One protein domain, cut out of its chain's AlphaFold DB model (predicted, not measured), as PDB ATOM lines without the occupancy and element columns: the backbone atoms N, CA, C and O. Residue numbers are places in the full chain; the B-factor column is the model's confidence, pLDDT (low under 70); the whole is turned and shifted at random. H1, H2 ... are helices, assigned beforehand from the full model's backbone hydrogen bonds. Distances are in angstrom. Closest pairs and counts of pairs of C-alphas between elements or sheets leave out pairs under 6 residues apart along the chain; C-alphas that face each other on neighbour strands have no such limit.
ATOM      1  N   ALA A  62      45.896   2.167  33.653       34.88
ATOM      2  CA  ALA A  62      46.419   1.708  34.929       34.88
ATOM      3  C   ALA A  62      46.031   0.237  35.128       34.88
ATOM      4  O   ALA A  62      44.847  -0.109  35.112       34.88
ATOM      5  N   ALA A  63      47.016  -0.636  35.344       43.47
ATOM      6  CA  ALA A  63      46.732  -1.974  35.834       43.47
ATOM      7  C   ALA A  63      46.151  -1.817  37.244       43.47
ATOM      8  O   ALA A  63      46.882  -1.524  38.189       43.47
ATOM      9  N   CYS A  64      44.829  -1.962  37.377       47.78
ATOM     10  CA  CYS A  64      44.147  -1.771  38.652       47.78
ATOM     11  C   CYS A  64      44.665  -2.811  39.648       47.78
ATOM     12  O   CYS A  64      44.299  -3.984  39.601       47.78
ATOM     13  N   THR A  65      45.586  -2.377  40.495       55.41
ATOM     14  CA  THR A  65      46.350  -3.234  41.387       55.41
ATOM     15  C   THR A  65      45.782  -3.072  42.777       55.41
ATOM     16  O   THR A  65      45.898  -1.996  43.352       55.41
ATOM     17  N   ARG A  66      45.178  -4.112  43.350       56.00
ATOM     18  CA  ARG A  66      44.805  -4.121  44.767       56.00
ATOM     19  C   ARG A  66      45.774  -5.031  45.503       56.00
ATOM     20  O   ARG A  66      45.683  -6.252  45.392       56.00
ATOM     21  N   LEU A  67      46.696  -4.435  46.260       52.72
ATOM     22  CA  LEU A  67      47.555  -5.194  47.165       52.72
ATOM     23  C   LEU A  67      46.692  -5.745  48.306       52.72
ATOM     24  O   LEU A  67      46.272  -4.998  49.197       52.72
ATOM     25  N   VAL A  68      46.434  -7.050  48.277       56.16
ATOM     26  CA  VAL A  68      45.928  -7.809  49.425       56.16
ATOM     27  C   VAL A  68      47.029  -7.830  50.485       56.16
ATOM     28  O   VAL A  68      48.205  -7.937  50.144       56.16
ATOM     29  N   ASN A  69      46.670  -7.712  51.767       48.38
ATOM     30  CA  ASN A  69      47.615  -7.527  52.885       48.38
ATOM     31  C   ASN A  69      48.421  -8.793  53.235       48.38
ATOM     32  O   ASN A  69      48.437  -9.243  54.381       48.38
ATOM     33  N   ARG A  70      49.028  -9.431  52.234       51.91
ATOM     34  CA  ARG A  70      49.404 -10.838  52.286       51.91
ATOM     35  C   ARG A  70      50.701 -11.153  51.547       51.91
ATOM     36  O   ARG A  70      50.818 -12.154  50.845       51.91
ATOM     37  N   THR A  71      51.728 -10.350  51.801       40.72
ATOM     38  CA  THR A  71      53.131 -10.729  51.568       40.72
ATOM     39  C   THR A  71      53.571 -11.809  52.570       40.72
ATOM     40  O   THR A  71      54.411 -11.578  53.445       40.72
ATOM     41  N   CYS A  72      52.971 -13.000  52.488       34.28
ATOM     42  CA  CYS A  72      53.378 -14.153  53.287       34.28
ATOM     43  C   CYS A  72      54.830 -14.528  52.957       34.28
ATOM     44  O   CYS A  72      55.166 -14.768  51.795       34.28
ATOM     45  N   ARG A  73      55.685 -14.660  53.980       32.06
ATOM     46  CA  ARG A  73      56.953 -15.379  53.801       32.06
ATOM     47  C   ARG A  73      56.633 -16.838  53.466       32.06
ATOM     48  O   ARG A  73      55.800 -17.456  54.116       32.06
ATOM     49  N   GLY A  74      57.290 -17.358  52.436       33.59
ATOM     50  CA  GLY A  74      57.071 -18.716  51.923       33.59
ATOM     51  C   GLY A  74      57.767 -18.984  50.587       33.59
ATOM     52  O   GLY A  74      58.106 -20.123  50.292       33.59
ATOM     53  N   CYS A  75      58.058 -17.933  49.809       35.50
ATOM     54  CA  CYS A  75      58.719 -18.051  48.501       35.50
ATOM     55  C   CYS A  75      60.231 -17.742  48.506       35.50
ATOM     56  O   CYS A  75      60.846 -17.699  47.444       35.50
ATOM     57  N   ARG A  76      60.860 -17.577  49.681       32.75
ATOM     58  CA  ARG A  76      62.328 -17.551  49.807       32.75
ATOM     59  C   ARG A  76      62.856 -18.924  50.226       32.75
ATOM     60  O   ARG A  76      62.592 -19.366  51.336       32.75
ATOM     61  N   GLU A  93      39.988 -18.164  50.251       46.91
ATOM     62  CA  GLU A  93      39.431 -17.400  51.375       46.91
ATOM     63  C   GLU A  93      39.084 -18.269  52.596       46.91
ATOM     64  O   GLU A  93      39.191 -17.784  53.718       46.91
ATOM     65  N   ASP A  94      38.721 -19.543  52.398       47.44
ATOM     66  CA  ASP A  94      38.168 -20.429  53.445       47.44
ATOM     67  C   ASP A  94      39.235 -20.963  54.416       47.44
ATOM     68  O   ASP A  94      38.929 -21.620  55.411       47.44
ATOM     69  N   ARG A  95      40.516 -20.725  54.119       54.94
ATOM     70  CA  ARG A  95      41.629 -21.193  54.946       54.94
ATOM     71  C   ARG A  95      41.815 -20.282  56.157       54.94
ATOM     72  O   ARG A  95      42.056 -19.087  56.001       54.94
ATOM     73  N   ASP A  96      41.811 -20.868  57.350       53.38
ATOM     74  CA  ASP A  96      42.121 -20.139  58.579       53.38
ATOM     75  C   ASP A  96      43.573 -19.621  58.592       53.38
ATOM     76  O   ASP A  96      44.532 -20.349  58.314       53.38
ATOM     77  N   TYR A  97      43.726 -18.345  58.946       53.38
ATOM     78  CA  TYR A  97      45.005 -17.653  59.121       53.38
ATOM     79  C   TYR A  97      45.128 -16.969  60.492       53.38
ATOM     80  O   TYR A  97      46.098 -16.244  60.719       53.38
ATOM     81  N   SER A  98      44.186 -17.210  61.414       55.97
ATOM     82  CA  SER A  98      44.176 -16.658  62.777       55.97
ATOM     83  C   SER A  98      45.488 -16.903  63.533       55.97
ATOM     84  O   SER A  98      45.958 -16.032  64.261       55.97
ATOM     85  N   ASN A  99      46.115 -18.055  63.279       58.44
ATOM     86  CA  ASN A  99      47.346 -18.519  63.916       58.44
ATOM     87  C   ASN A  99      48.640 -18.207  63.121       58.44
ATOM     88  O   ASN A  99      49.699 -18.746  63.443       58.44
ATOM     89  N   ILE A 100      48.604 -17.362  62.076       62.56
ATOM     90  CA  ILE A 100      49.822 -16.968  61.339       62.56
ATOM     91  C   ILE A 100      50.570 -15.830  62.048       62.56
ATOM     92  O   ILE A 100      50.101 -14.693  62.127       62.56
ATOM     93  N   THR A 101      51.810 -16.111  62.455       63.84
ATOM     94  CA  THR A 101      52.765 -15.111  62.947       63.84
ATOM     95  C   THR A 101      53.088 -14.070  61.871       63.84
ATOM     96  O   THR A 101      53.584 -14.395  60.791       63.84
ATOM     97  N   ASN A 102      52.885 -12.788  62.180       67.19
ATOM     98  CA  ASN A 102      53.299 -11.705  61.293       67.19
ATOM     99  C   ASN A 102      54.829 -11.533  61.310       67.19
ATOM    100  O   ASN A 102      55.393 -11.002  62.262       67.19
ATOM    101  N   HIS A 103      55.505 -11.929  60.230       65.94
ATOM    102  CA  HIS A 103      56.959 -11.763  60.069       65.94
ATOM    103  C   HIS A 103      57.414 -10.323  59.752       65.94
ATOM    104  O   HIS A 103      58.613 -10.085  59.591       65.94
ATOM    105  N   PHE A 104      56.484  -9.375  59.623       69.69
ATOM    106  CA  PHE A 104      56.750  -7.974  59.297       69.69
ATOM    107  C   PHE A 104      55.913  -7.021  60.185       69.69
ATOM    108  O   PHE A 104      55.189  -6.172  59.664       69.69
ATOM    109  N   PRO A 105      56.015  -7.099  61.530       73.00
ATOM    110  CA  PRO A 105      55.168  -6.320  62.445       73.00
ATOM    111  C   PRO A 105      55.378  -4.798  62.340       73.00
ATOM    112  O   PRO A 105      54.504  -4.033  62.731       73.00
ATOM    113  N   LYS A 106      56.504  -4.351  61.763       79.94
ATOM    114  CA  LYS A 106      56.784  -2.941  61.434       79.94
ATOM    115  C   LYS A 106      55.931  -2.397  60.270       79.94
ATOM    116  O   LYS A 106      55.833  -1.185  60.113       79.94
ATOM    117  N   TYR A 107      55.317  -3.269  59.467       75.12
ATOM    118  CA  TYR A 107      54.555  -2.912  58.263       75.12
ATOM    119  C   TYR A 107      53.122  -3.474  58.311       75.12
ATOM    120  O   TYR A 107      52.720  -4.209  57.403       75.12
ATOM    121  N   PRO A 108      52.335  -3.181  59.368       71.44
ATOM    122  CA  PRO A 108      51.031  -3.811  59.572       71.44
ATOM    123  C   PRO A 108      50.074  -3.547  58.401       71.44
ATOM    124  O   PRO A 108      49.365  -4.449  57.971       71.44
ATOM    125  N   ASP A 109      50.106  -2.349  57.813       71.75
ATOM    126  CA  ASP A 109      49.242  -1.940  56.698       71.75
ATOM    127  C   ASP A 109      49.515  -2.675  55.368       71.75
ATOM    128  O   ASP A 109      48.691  -2.604  54.453       71.75
ATOM    129  N   LEU A 110      50.635  -3.396  55.268       72.56
ATOM    130  CA  LEU A 110      51.022  -4.231  54.123       72.56
ATOM    131  C   LEU A 110      50.970  -5.730  54.465       72.56
ATOM    132  O   LEU A 110      50.639  -6.557  53.617       72.56
ATOM    133  N   CYS A 111      51.286  -6.074  55.714       70.81
ATOM    134  CA  CYS A 111      51.468  -7.435  56.201       70.81
ATOM    135  C   CYS A 111      50.523  -7.678  57.389       70.81
ATOM    136  O   CYS A 111      50.898  -7.457  58.541       70.81
ATOM    137  N   PHE A 112      49.296  -8.126  57.118       65.88
ATOM    138  CA  PHE A 112      48.248  -8.307  58.131       65.88
ATOM    139  C   PHE A 112      47.767  -9.771  58.106       65.88
ATOM    140  O   PHE A 112      47.465 -10.278  57.027       65.88
ATOM    141  N   PRO A 113      47.606 -10.465  59.249       54.50
ATOM    142  CA  PRO A 113      46.950 -11.781  59.268       54.50
ATOM    143  C   PRO A 113      45.452 -11.723  58.896       54.50
ATOM    144  O   PRO A 113      44.844 -12.757  58.641       54.50
ATOM    145  N   LYS A 114      44.850 -10.523  58.833       62.22
ATOM    146  CA  LYS A 114      43.436 -10.293  58.501       62.22
ATOM    147  C   LYS A 114      43.291  -9.433  57.242       62.22
ATOM    148  O   LYS A 114      43.863  -8.349  57.161       62.22
ATOM    149  N   LEU A 115      42.480  -9.889  56.286       62.28
ATOM    150  CA  LEU A 115      42.132  -9.134  55.075       62.28
ATOM    151  C   LEU A 115      41.511  -7.771  55.439       62.28
ATOM    152  O   LEU A 115      40.599  -7.700  56.261       62.28
ATOM    153  N   GLY A 116      41.996  -6.683  54.833       63.47
ATOM    154  CA  GLY A 116      41.580  -5.320  55.176       63.47
ATOM    155  C   GLY A 116      42.607  -4.272  54.748       63.47
ATOM    156  O   GLY A 116      43.346  -4.486  53.797       63.47
ATOM    157  N   GLY A 117      42.647  -3.127  55.433       60.97
ATOM    158  CA  GLY A 117      43.722  -2.125  55.317       60.97
ATOM    159  C   GLY A 117      43.817  -1.330  54.005       60.97
ATOM    160  O   GLY A 117      44.587  -0.378  53.940       60.97
ATOM    161  N   TYR A 118      43.017  -1.658  52.985       64.38
ATOM    162  CA  TYR A 118      43.058  -1.076  51.630       64.38
ATOM    163  C   TYR A 118      42.904   0.452  51.527       64.38
ATOM    164  O   TYR A 118      43.128   0.989  50.447       64.38
ATOM    165  N   SER A 119      42.530   1.132  52.616       64.31
ATOM    166  CA  SER A 119      42.341   2.589  52.695       64.31
ATOM    167  C   SER A 119      43.047   3.222  53.911       64.31
ATOM    168  O   SER A 119      42.766   4.368  54.262       64.31
ATOM    169  N   THR A 120      43.921   2.489  54.611       60.31
ATOM    170  CA  THR A 120      44.508   2.927  55.892       60.31
ATOM    171  C   THR A 120      45.589   3.987  55.681       60.31
ATOM    172  O   THR A 120      46.711   3.683  55.286       60.31
ATOM    173  N   GLY A 121      45.250   5.249  55.953       58.88
ATOM    174  CA  GLY A 121      46.109   6.395  55.628       58.88
ATOM    175  C   GLY A 121      45.929   6.914  54.196       58.88
ATOM    176  O   GLY A 121      46.663   7.807  53.787       58.88
ATOM    177  N   LYS A 122      44.939   6.404  53.448       63.94
ATOM    178  CA  LYS A 122      44.521   6.982  52.164       63.94
ATOM    179  C   LYS A 122      44.081   8.448  52.373       63.94
ATOM    180  O   LYS A 122      43.321   8.704  53.316       63.94
ATOM    181  N   PRO A 123      44.455   9.393  51.488       57.09
ATOM    182  CA  PRO A 123      43.884  10.739  51.482       57.09
ATOM    183  C   PRO A 123      42.346  10.695  51.417       57.09
ATOM    184  O   PRO A 123      41.769  10.021  50.559       57.09
ATOM    185  N   LYS A 124      41.658  11.421  52.309       55.72
ATOM    186  CA  LYS A 124      40.179  11.449  52.406       55.72
ATOM    187  C   LYS A 124      39.511  12.318  51.322       55.72
ATOM    188  O   LYS A 124      38.412  12.823  51.511       55.72
ATOM    189  N   ASN A 125      40.170  12.488  50.182       54.09
ATOM    190  CA  ASN A 125      39.886  13.525  49.188       54.09
ATOM    191  C   ASN A 125      38.740  13.146  48.224       54.09
ATOM    192  O   ASN A 125      38.648  13.710  47.139       54.09
ATOM    193  N   GLY A 126      37.912  12.157  48.577       52.06
ATOM    194  CA  GLY A 126      36.993  11.505  47.649       52.06
ATOM    195  C   GLY A 126      35.761  10.905  48.319       52.06
ATOM    196  O   GLY A 126      35.813  10.411  49.444       52.06
ATOM    197  N   ASN A 127      34.658  10.904  47.574       45.41
ATOM    198  CA  ASN A 127      33.290  10.527  47.963       45.41
ATOM    199  C   ASN A 127      33.040   9.033  48.302       45.41
ATOM    200  O   ASN A 127      31.895   8.593  48.303       45.41
ATOM    201  N   GLY A 128      34.081   8.240  48.585       42.88
ATOM    202  CA  GLY A 128      33.963   6.888  49.160       42.88
ATOM    203  C   GLY A 128      33.324   5.790  48.293       42.88
ATOM    204  O   GLY A 128      33.130   4.685  48.794       42.88
ATOM    205  N   GLY A 129      32.988   6.062  47.029       38.94
ATOM    206  CA  GLY A 129      32.337   5.095  46.137       38.94
ATOM    207  C   GLY A 129      33.257   3.989  45.599       38.94
ATOM    208  O   GLY A 129      34.479   4.059  45.698       38.94
ATOM    209  N   TRP A 130      32.655   2.985  44.951       35.88
ATOM    210  CA  TRP A 130      33.362   1.882  44.272       35.88
ATOM    211  C   TRP A 130      34.152   2.309  43.020       35.88
ATOM    212  O   TRP A 130      34.953   1.536  42.502       35.88
ATOM    213  N   LEU A 131      33.942   3.533  42.529       41.38
ATOM    214  CA  LEU A 131      34.725   4.131  41.448       41.38
ATOM    215  C   LEU A 131      36.092   4.579  41.980       41.38
ATOM    216  O   LEU A 131      36.197   5.587  42.682       41.38
ATOM    217  N   HIS A 132      37.141   3.840  41.613       51.91
ATOM    218  CA  HIS A 132      38.523   4.190  41.932       51.91
ATOM    219  C   HIS A 132      38.913   5.530  41.289       51.91
ATOM    220  O   HIS A 132      39.095   5.631  40.075       51.91
ATOM    221  N   GLN A 133      39.063   6.559  42.122       58.50
ATOM    222  CA  GLN A 133      39.648   7.840  41.726       58.50
ATOM    223  C   GLN A 133      41.158   7.678  41.482       58.50
ATOM    224  O   GLN A 133      41.763   6.696  41.907       58.50
ATOM    225  N   ASP A 134      41.788   8.649  40.823       57.09
ATOM    226  CA  ASP A 134      43.236   8.662  40.560       57.09
ATOM    227  C   ASP A 134      44.045   8.416  41.843       57.09
ATOM    228  O   ASP A 134      44.912   7.543  41.896       57.09
ATOM    229  N   ALA A 135      43.663   9.104  42.921       60.16
ATOM    230  CA  ALA A 135      44.255   8.951  44.245       60.16
ATOM    231  C   ALA A 135      44.106   7.530  44.831       60.16
ATOM    232  O   ALA A 135      45.011   7.068  45.520       60.16
ATOM    233  N   ASP A 136      43.004   6.816  44.560       64.25
ATOM    234  CA  ASP A 136      42.823   5.419  44.989       64.25
ATOM    235  C   ASP A 136      43.817   4.495  44.294       64.25
ATOM    236  O   ASP A 136      44.423   3.640  44.940       64.25
ATOM    237  N   VAL A 137      43.975   4.676  42.979       65.94
ATOM    238  CA  VAL A 137      44.875   3.872  42.151       65.94
ATOM    239  C   VAL A 137      46.320   4.129  42.569       65.94
ATOM    240  O   VAL A 137      47.023   3.181  42.920       65.94
ATOM    241  N   MET A 138      46.748   5.396  42.612       71.62
ATOM    242  CA  MET A 138      48.117   5.768  42.997       71.62
ATOM    243  C   MET A 138      48.473   5.279  44.405       71.62
ATOM    244  O   MET A 138      49.537   4.694  44.593       71.62
ATOM    245  N   TYR A 139      47.554   5.386  45.368       78.31
ATOM    246  CA  TYR A 139      47.766   4.873  46.723       78.31
ATOM    247  C   TYR A 139      47.990   3.345  46.764       78.31
ATOM    248  O   TYR A 139      48.807   2.866  47.552       78.31
ATOM    249  N   GLN A 140      47.361   2.541  45.894       79.81
ATOM    250  CA  GLN A 140      47.721   1.113  45.814       79.81
ATOM    251  C   GLN A 140      49.093   0.878  45.163       79.81
ATOM    252  O   GLN A 140      49.792  -0.054  45.567       79.81
ATOM    253  N   TYR A 141      49.514   1.715  44.208       81.69
ATOM    254  CA  TYR A 141      50.875   1.664  43.659       81.69
ATOM    255  C   TYR A 141      51.929   2.024  44.719       81.69
ATOM    256  O   TYR A 141      52.928   1.315  44.835       81.69
ATOM    257  N   GLU A 142      51.690   3.029  45.568       83.88
ATOM    258  CA  GLU A 142      52.545   3.343  46.728       83.88
ATOM    259  C   GLU A 142      52.672   2.146  47.685       83.88
ATOM    260  O   GLU A 142      53.774   1.796  48.124       83.88
ATOM    261  N   ARG A 143      51.552   1.468  47.979       83.56
ATOM    262  CA  ARG A 143      51.540   0.242  48.794       83.56
ATOM    263  C   ARG A 143      52.316  -0.896  48.129       83.56
ATOM    264  O   ARG A 143      53.091  -1.561  48.815       83.56
ATOM    265  N   LEU A 144      52.171  -1.098  46.815       85.44
ATOM    266  CA  LEU A 144      52.962  -2.075  46.054       85.44
ATOM    267  C   LEU A 144      54.461  -1.741  46.107       85.44
ATOM    268  O   LEU A 144      55.260  -2.639  46.365       85.44
ATOM    269  N   VAL A 145      54.864  -0.482  45.915       87.56
ATOM    270  CA  VAL A 145      56.277  -0.064  45.999       87.56
ATOM    271  C   VAL A 145      56.846  -0.360  47.389       87.56
ATOM    272  O   VAL A 145      57.886  -1.013  47.495       87.56
ATOM    273  N   ARG A 146      56.133   0.011  48.460       86.81
ATOM    274  CA  ARG A 146      56.545  -0.281  49.847       86.81
ATOM    275  C   ARG A 146      56.598  -1.785  50.144       86.81
ATOM    276  O   ARG A 146      57.538  -2.243  50.784       86.81
ATOM    277  N   ALA A 147      55.647  -2.577  49.649       84.31
ATOM    278  CA  ALA A 147      55.658  -4.034  49.811       84.31
ATOM    279  C   ALA A 147      56.793  -4.707  49.015       84.31
ATOM    280  O   ALA A 147      57.385  -5.686  49.472       84.31
ATOM    281  N   SER A 148      57.143  -4.153  47.853       85.94
ATOM    282  CA  SER A 148      58.222  -4.650  46.988       85.94
ATOM    283  C   SER A 148      59.609  -4.488  47.611       85.94
ATOM    284  O   SER A 148      60.493  -5.300  47.342       85.94
ATOM    285  N   GLN A 149      59.785  -3.499  48.493       86.81
ATOM    286  CA  GLN A 149      60.992  -3.335  49.313       86.81
ATOM    287  C   GLN A 149      61.156  -4.449  50.369       86.81
ATOM    288  O   GLN A 149      62.262  -4.655  50.865       86.81
ATOM    289  N   LEU A 150      60.083  -5.176  50.713       83.12
ATOM    290  CA  LEU A 150      60.120  -6.299  51.659       83.12
ATOM    291  C   LEU A 150      60.408  -7.620  50.935       83.12
ATOM    292  O   LEU A 150      61.333  -8.348  51.301       83.12
ATOM    293  N   ASP A 151      59.621  -7.924  49.899       82.00
ATOM    294  CA  ASP A 151      59.847  -9.053  48.995       82.00
ATOM    295  C   ASP A 151      59.106  -8.834  47.662       82.00
ATOM    296  O   ASP A 151      57.878  -8.902  47.600       82.00
ATOM    297  N   PHE A 152      59.854  -8.546  46.592       82.81
ATOM    298  CA  PHE A 152      59.292  -8.156  45.293       82.81
ATOM    299  C   PHE A 152      58.473  -9.264  44.593       82.81
ATOM    300  O   PHE A 152      57.359  -8.980  44.157       82.81
ATOM    301  N   PRO A 153      58.910 -10.539  44.520       84.19
ATOM    302  CA  PRO A 153      58.043 -11.606  44.019       84.19
ATOM    303  C   PRO A 153      56.751 -11.767  44.837       84.19
ATOM    304  O   PRO A 153      55.682 -11.959  44.252       84.19
ATOM    305  N   ALA A 154      56.820 -11.673  46.172       81.62
ATOM    306  CA  ALA A 154      55.639 -11.815  47.023       81.62
ATOM    307  C   ALA A 154      54.670 -10.626  46.927       81.62
ATOM    308  O   ALA A 154      53.461 -10.853  46.969       81.62
ATOM    309  N   SER A 155      55.153  -9.387  46.759       84.00
ATOM    310  CA  SER A 155      54.281  -8.219  46.563       84.00
ATOM    311  C   SER A 155      53.466  -8.347  45.273       84.00
ATOM    312  O   SER A 155      52.251  -8.169  45.297       84.00
ATOM    313  N   ILE A 156      54.097  -8.779  44.175       87.06
ATOM    314  CA  ILE A 156      53.431  -9.012  42.886       87.06
ATOM    315  C   ILE A 156      52.392 -10.146  42.970       87.06
ATOM    316  O   ILE A 156      51.313 -10.040  42.381       87.06
ATOM    317  N   MET A 157      52.669 -11.213  43.732       86.12
ATOM    318  CA  MET A 157      51.703 -12.300  43.962       86.12
ATOM    319  C   MET A 157      50.529 -11.900  44.866       86.12
ATOM    320  O   MET A 157      49.419 -12.391  44.660       86.12
ATOM    321  N   ALA A 158      50.756 -11.015  45.840       84.25
ATOM    322  CA  ALA A 158      49.724 -10.483  46.732       84.25
ATOM    323  C   ALA A 158      48.812  -9.433  46.062       84.25
ATOM    324  O   ALA A 158      47.814  -9.013  46.648       84.25
ATOM    325  N   CYS A 159      49.129  -9.014  44.837       86.75
ATOM    326  CA  CYS A 159      48.334  -8.071  44.062       86.75
ATOM    327  C   CYS A 159      47.296  -8.760  43.167       86.75
ATOM    328  O   CYS A 159      47.583  -9.768  42.513       86.75
ATOM    329  N   SER A 160      46.097  -8.181  43.094       88.75
ATOM    330  CA  SER A 160      45.221  -8.349  41.930       88.75
ATOM    331  C   SER A 160      45.769  -7.543  40.749       88.75
ATOM    332  O   SER A 160      46.521  -6.590  40.952       88.75
ATOM    333  N   TRP A 161      45.387  -7.903  39.522       87.69
ATOM    334  CA  TRP A 161      45.862  -7.229  38.315       87.69
ATOM    335  C   TRP A 161      44.736  -6.951  37.312       87.69
ATOM    336  O   TRP A 161      43.922  -7.820  36.991       87.69
ATOM    337  N   GLY A 162      44.740  -5.725  36.780       86.19
ATOM    338  CA  GLY A 162      43.887  -5.287  35.674       86.19
ATOM    339  C   GLY A 162      42.399  -5.136  36.004       86.19
ATOM    340  O   GLY A 162      41.962  -5.323  37.141       86.19
ATOM    341  N   ALA A 163      41.601  -4.812  34.984       81.81
ATOM    342  CA  ALA A 163      40.154  -4.598  35.113       81.81
ATOM    343  C   ALA A 163      39.397  -5.795  35.732       81.81
ATOM    344  O   ALA A 163      38.398  -5.604  36.417       81.81
ATOM    345  N   PHE A 164      39.897  -7.020  35.537       86.88
ATOM    346  CA  PHE A 164      39.276  -8.259  36.022       86.88
ATOM    347  C   PHE A 164      39.730  -8.686  37.431       86.88
ATOM    348  O   PHE A 164      39.226  -9.678  37.954       86.88
ATOM    349  N   GLN A 165      40.667  -7.957  38.054       87.69
ATOM    350  CA  GLN A 165      41.158  -8.197  39.422       87.69
ATOM    351  C   GLN A 165      41.740  -9.606  39.685       87.69
ATOM    352  O   GLN A 165      41.718 -10.097  40.814       87.69
ATOM    353  N   VAL A 166      42.327 -10.252  38.674       89.31
ATOM    354  CA  VAL A 166      42.912 -11.599  38.818       89.31
ATOM    355  C   VAL A 166      44.149 -11.569  39.727       89.31
ATOM    356  O   VAL A 166      45.040 -10.742  39.551       89.31
ATOM    357  N   MET A 167      44.229 -12.495  40.688       89.12
ATOM    358  CA  MET A 167      45.334 -12.590  41.653       89.12
ATOM    359  C   MET A 167      46.646 -13.077  41.011       89.12
ATOM    360  O   MET A 167      46.707 -14.181  40.459       89.12
ATOM    361  N   GLY A 168      47.727 -12.308  41.179       88.62
ATOM    362  CA  GLY A 168      49.068 -12.635  40.671       88.62
ATOM    363  C   GLY A 168      49.654 -13.935  41.239       88.62
ATOM    364  O   GLY A 168      50.473 -14.584  40.593       88.62
ATOM    365  N   PHE A 169      49.187 -14.377  42.412       87.38
ATOM    366  CA  PHE A 169      49.517 -15.668  43.030       87.38
ATOM    367  C   PHE A 169      49.364 -16.876  42.085       87.38
ATOM    368  O   PHE A 169      50.138 -17.830  42.164       87.38
ATOM    369  N   PHE A 170      48.410 -16.838  41.149       89.88
ATOM    370  CA  PHE A 170      48.150 -17.951  40.232       89.88
ATOM    371  C   PHE A 170      49.042 -17.973  38.977       89.88
ATOM    372  O   PHE A 170      48.808 -18.814  38.106       89.88
ATOM    373  N   TYR A 171      50.055 -17.098  38.872       92.19
ATOM    374  CA  TYR A 171      50.909 -16.934  37.680       92.19
ATOM    375  C   TYR A 171      51.354 -18.268  37.051       92.19
ATOM    376  O   TYR A 171      51.201 -18.471  35.846       92.19
ATOM    377  N   TYR A 172      51.802 -19.212  37.883       92.62
ATOM    378  CA  TYR A 172      52.318 -20.515  37.466       92.62
ATOM    379  C   TYR A 172      51.242 -21.447  36.878       92.62
ATOM    380  O   TYR A 172      51.541 -22.244  35.993       92.62
ATOM    381  N   ARG A 173      49.979 -21.346  37.328       92.19
ATOM    382  CA  ARG A 173      48.845 -22.090  36.738       92.19
ATOM    383  C   ARG A 173      48.414 -21.485  35.407       92.19
ATOM    384  O   ARG A 173      47.985 -22.204  34.514       92.19
ATOM    385  N   MET A 174      48.541 -20.166  35.288       94.56
ATOM    386  CA  MET A 174      48.180 -19.395  34.096       94.56
ATOM    387  C   MET A 174      49.281 -19.399  33.016       94.56
ATOM    388  O   MET A 174      49.080 -18.825  31.952       94.56
ATOM    389  N   GLY A 175      50.408 -20.082  33.254       92.62
ATOM    390  CA  GLY A 175      51.476 -20.304  32.268       92.62
ATOM    391  C   GLY A 175      52.615 -19.279  32.280       92.62
ATOM    392  O   GLY A 175      53.520 -19.376  31.456       92.62
ATOM    393  N   TYR A 176      52.616 -18.318  33.208       94.50
ATOM    394  CA  TYR A 176      53.696 -17.333  33.320       94.50
ATOM    395  C   TYR A 176      54.916 -17.924  34.039       94.50
ATOM    396  O   TYR A 176      54.785 -18.590  35.067       94.50
ATOM    397  N   ALA A 177      56.120 -17.625  33.543       94.69
ATOM    398  CA  ALA A 177      57.374 -18.137  34.108       94.69
ATOM    399  C   ALA A 177      57.708 -17.576  35.508       94.69
ATOM    400  O   ALA A 177      58.405 -18.218  36.291       94.69
ATOM    401  N   SER A 178      57.217 -16.380  35.842       94.19
ATOM    402  CA  SER A 178      57.405 -15.731  37.146       94.19
ATOM    403  C   SER A 178      56.266 -14.742  37.436       94.19
ATOM    404  O   SER A 178      55.553 -14.355  36.503       94.19
ATOM    405  N   PRO A 179      56.100 -14.268  38.688       91.00
ATOM    406  CA  PRO A 179      55.150 -13.196  38.989       91.00
ATOM    407  C   PRO A 179      55.473 -11.914  38.205       91.00
ATOM    408  O   PRO A 179      54.572 -11.240  37.716       91.00
ATOM    409  N   ILE A 180      56.764 -11.616  38.012       93.81
ATOM    410  CA  ILE A 180      57.239 -10.450  37.258       93.81
ATOM    411  C   ILE A 180      56.850 -10.574  35.774       93.81
ATOM    412  O   ILE A 180      56.430  -9.593  35.170       93.81
ATOM    413  N   ALA A 181      56.918 -11.778  35.192       95.88
ATOM    414  CA  ALA A 181      56.472 -12.017  33.817       95.88
ATOM    415  C   ALA A 181      54.958 -11.786  33.647       95.88
ATOM    416  O   ALA A 181      54.545 -11.227  32.631       95.88
ATOM    417  N   LEU A 182      54.145 -12.153  34.648       95.38
ATOM    418  CA  LEU A 182      52.719 -11.813  34.686       95.38
ATOM    419  C   LEU A 182      52.524 -10.296  34.747       95.38
ATOM    420  O   LEU A 182      51.834  -9.748  33.893       95.38
ATOM    421  N   ALA A 183      53.152  -9.611  35.706       92.88
ATOM    422  CA  ALA A 183      53.011  -8.162  35.859       92.88
ATOM    423  C   ALA A 183      53.393  -7.416  34.569       92.88
ATOM    424  O   ALA A 183      52.607  -6.615  34.065       92.88
ATOM    425  N   ASN A 184      54.552  -7.735  33.986       93.88
ATOM    426  CA  ASN A 184      55.036  -7.107  32.756       93.88
ATOM    427  C   ASN A 184      54.073  -7.314  31.579       93.88
ATOM    428  O   ASN A 184      53.771  -6.352  30.879       93.88
ATOM    429  N   ALA A 185      53.554  -8.531  31.380       94.00
ATOM    430  CA  ALA A 185      52.579  -8.798  30.325       94.00
ATOM    431  C   ALA A 185      51.275  -8.010  30.542       94.00
ATOM    432  O   ALA A 185      50.761  -7.377  29.624       94.00
ATOM    433  N   VAL A 186      50.755  -8.003  31.768       91.06
ATOM    434  CA  VAL A 186      49.434  -7.444  32.101       91.06
ATOM    435  C   VAL A 186      49.440  -5.907  32.147       91.06
ATOM    436  O   VAL A 186      48.403  -5.272  31.939       91.06
ATOM    437  N   MET A 187      50.609  -5.290  32.338       89.19
ATOM    438  CA  MET A 187      50.804  -3.843  32.196       89.19
ATOM    439  C   MET A 187      50.806  -3.354  30.734       89.19
ATOM    440  O   MET A 187      50.713  -2.149  30.523       89.19
ATOM    441  N   THR A 188      50.866  -4.235  29.722       91.25
ATOM    442  CA  THR A 188      50.877  -3.803  28.304       91.25
ATOM    443  C   THR A 188      49.548  -3.217  27.816       91.25
ATOM    444  O   THR A 188      49.551  -2.401  26.898       91.25
ATOM    445  N   GLY A 189      48.412  -3.594  28.414       84.75
ATOM    446  CA  GLY A 189      47.105  -3.044  28.050       84.75
ATOM    447  C   GLY A 189      45.913  -3.919  28.439       84.75
ATOM    448  O   GLY A 189      46.056  -5.001  29.009       84.75
ATOM    449  N   VAL A 190      44.708  -3.442  28.113       86.62
ATOM    450  CA  VAL A 190      43.441  -4.108  28.471       86.62
ATOM    451  C   VAL A 190      43.255  -5.471  27.788       86.62
ATOM    452  O   VAL A 190      42.611  -6.351  28.356       86.62
ATOM    453  N   ASP A 191      43.856  -5.686  26.614       90.56
ATOM    454  CA  ASP A 191      43.847  -6.991  25.942       90.56
ATOM    455  C   ASP A 191      44.616  -8.047  26.750       90.56
ATOM    456  O   ASP A 191      44.044  -9.080  27.082       90.56
ATOM    457  N   ALA A 192      45.834  -7.749  27.212       93.88
ATOM    458  CA  ALA A 192      46.593  -8.660  28.075       93.88
ATOM    459  C   ALA A 192      45.933  -8.877  29.455       93.88
ATOM    460  O   ALA A 192      46.052  -9.952  30.044       93.88
ATOM    461  N   GLN A 193      45.190  -7.887  29.966       90.25
ATOM    462  CA  GLN A 193      44.350  -8.046  31.163       90.25
ATOM    463  C   GLN A 193      43.159  -8.987  30.915       90.25
ATOM    464  O   GLN A 193      42.761  -9.724  31.818       90.25
ATOM    465  N   PHE A 194      42.599  -8.990  29.704       93.00
ATOM    466  CA  PHE A 194      41.562  -9.937  29.299       93.00
ATOM    467  C   PHE A 194      42.132 -11.345  29.068       93.00
ATOM    468  O   PHE A 194      41.525 -12.319  29.509       93.00
ATOM    469  N   ASP A 195      43.315 -11.471  28.469       95.62
ATOM    470  CA  ASP A 195      43.984 -12.766  28.291       95.62
ATOM    471  C   ASP A 195      44.359 -13.400  29.642       95.62
ATOM    472  O   ASP A 195      44.167 -14.601  29.835       95.62
ATOM    473  N   LEU A 196      44.776 -12.591  30.626       95.50
ATOM    474  CA  LEU A 196      44.945 -13.018  32.021       95.50
ATOM    475  C   LEU A 196      43.639 -13.567  32.619       95.50
ATOM    476  O   LEU A 196      43.648 -14.610  33.274       95.50
ATOM    477  N   PHE A 197      42.508 -12.892  32.389       94.56
ATOM    478  CA  PHE A 197      41.190 -13.367  32.820       94.56
ATOM    479  C   PHE A 197      40.810 -14.688  32.141       94.56
ATOM    480  O   PHE A 197      40.383 -15.623  32.820       94.56
ATOM    481  N   VAL A 198      41.037 -14.831  30.832       95.62
ATOM    482  CA  VAL A 198      40.818 -16.098  30.115       95.62
ATOM    483  C   VAL A 198      41.722 -17.208  30.668       95.62
ATOM    484  O   VAL A 198      41.247 -18.325  30.893       95.62
ATOM    485  N   ALA A 199      42.990 -16.922  30.970       96.00
ATOM    486  CA  ALA A 199      43.905 -17.879  31.593       96.00
ATOM    487  C   ALA A 199      43.444 -18.291  33.005       96.00
ATOM    488  O   ALA A 199      43.436 -19.479  33.326       96.00
ATOM    489  N   TYR A 200      42.975 -17.352  33.832       94.88
ATOM    490  CA  TYR A 200      42.410 -17.649  35.152       94.88
ATOM    491  C   TYR A 200      41.167 -18.545  35.061       94.88
ATOM    492  O   TYR A 200      41.097 -19.601  35.693       94.88
ATOM    493  N   MET A 201      40.208 -18.170  34.213       94.25
ATOM    494  CA  MET A 201      38.960 -18.911  34.015       94.25
ATOM    495  C   MET A 201      39.199 -20.331  33.477       94.25
ATOM    496  O   MET A 201      38.478 -21.257  33.834       94.25
ATOM    497  N   THR A 202      40.226 -20.527  32.646       94.00
ATOM    498  CA  THR A 202      40.494 -21.814  31.973       94.00
ATOM    499  C   THR A 202      41.512 -22.705  32.688       94.00
ATOM    500  O   THR A 202      41.537 -23.908  32.425       94.00
ATOM    501  N   LYS A 203      42.351 -22.155  33.580       92.12
ATOM    502  CA  LYS A 203      43.410 -22.895  34.304       92.12
ATOM    503  C   LYS A 203      43.254 -22.900  35.829       92.12
ATOM    504  O   LYS A 203      43.969 -23.643  36.504       92.12
TER     505      LYS A 203
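AT A GLANCE: This is residues 62 to 76 and 93 to 203 of the 245 residues of the protein "N-acetylmuramidase family protein" of Paraburkholderia azotifigens (UniProt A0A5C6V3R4). Little regular structure is named here: four helices follow one another in a zigzag, H1 and H4 far apart and H2 and H3 between them, with long loops around. Residues 104 to 122 pass on the far side of H1 from H4. The printed part has 126 residues, 44 of them in named helices, with no named strand; the class is all helix. It is compact, with a radius of gyration of the C-alphas of 14.6 A, and spans 37 by 35 by 28 A.

IN THESE COORDINATES: H1, residues 134 to 148, begins at C-alpha (43.236, 8.662, 40.560) and is 21.1 A long. H2 is residues 152 to 158 and H3 residues 179 to 186. H4, residues 190 to 203, 19.7 A, ends at (43.410, -22.895, 34.304).

HOW THE PARTS SIT: H1, with residues 144 to 148 alone, touches H2; the closest C-alphas, of Ser 148 and Ser 155, are 5.3 A apart. H2 touches H3 at a steep tilt of 66 degrees, closest at the C-alphas of Ile 156 and Pro 179, 6.0 A. H3 and H4 touch only at the corner, Val 186 to Ala 192, C-alphas 5.1 A. H1 and H4 are apart. Every O i to N i+4 pair is within hydrogen-bond range in H1, H2, H3 and H4.

THE WHOLE: Residues 77 to 92 are not printed; C-alphas 76 and 93 are 23.0 A apart. The link from H2 to H3 is long. The pLDDT is under 70 in residues 62 to 76, 93 to 104 and 112 to 137.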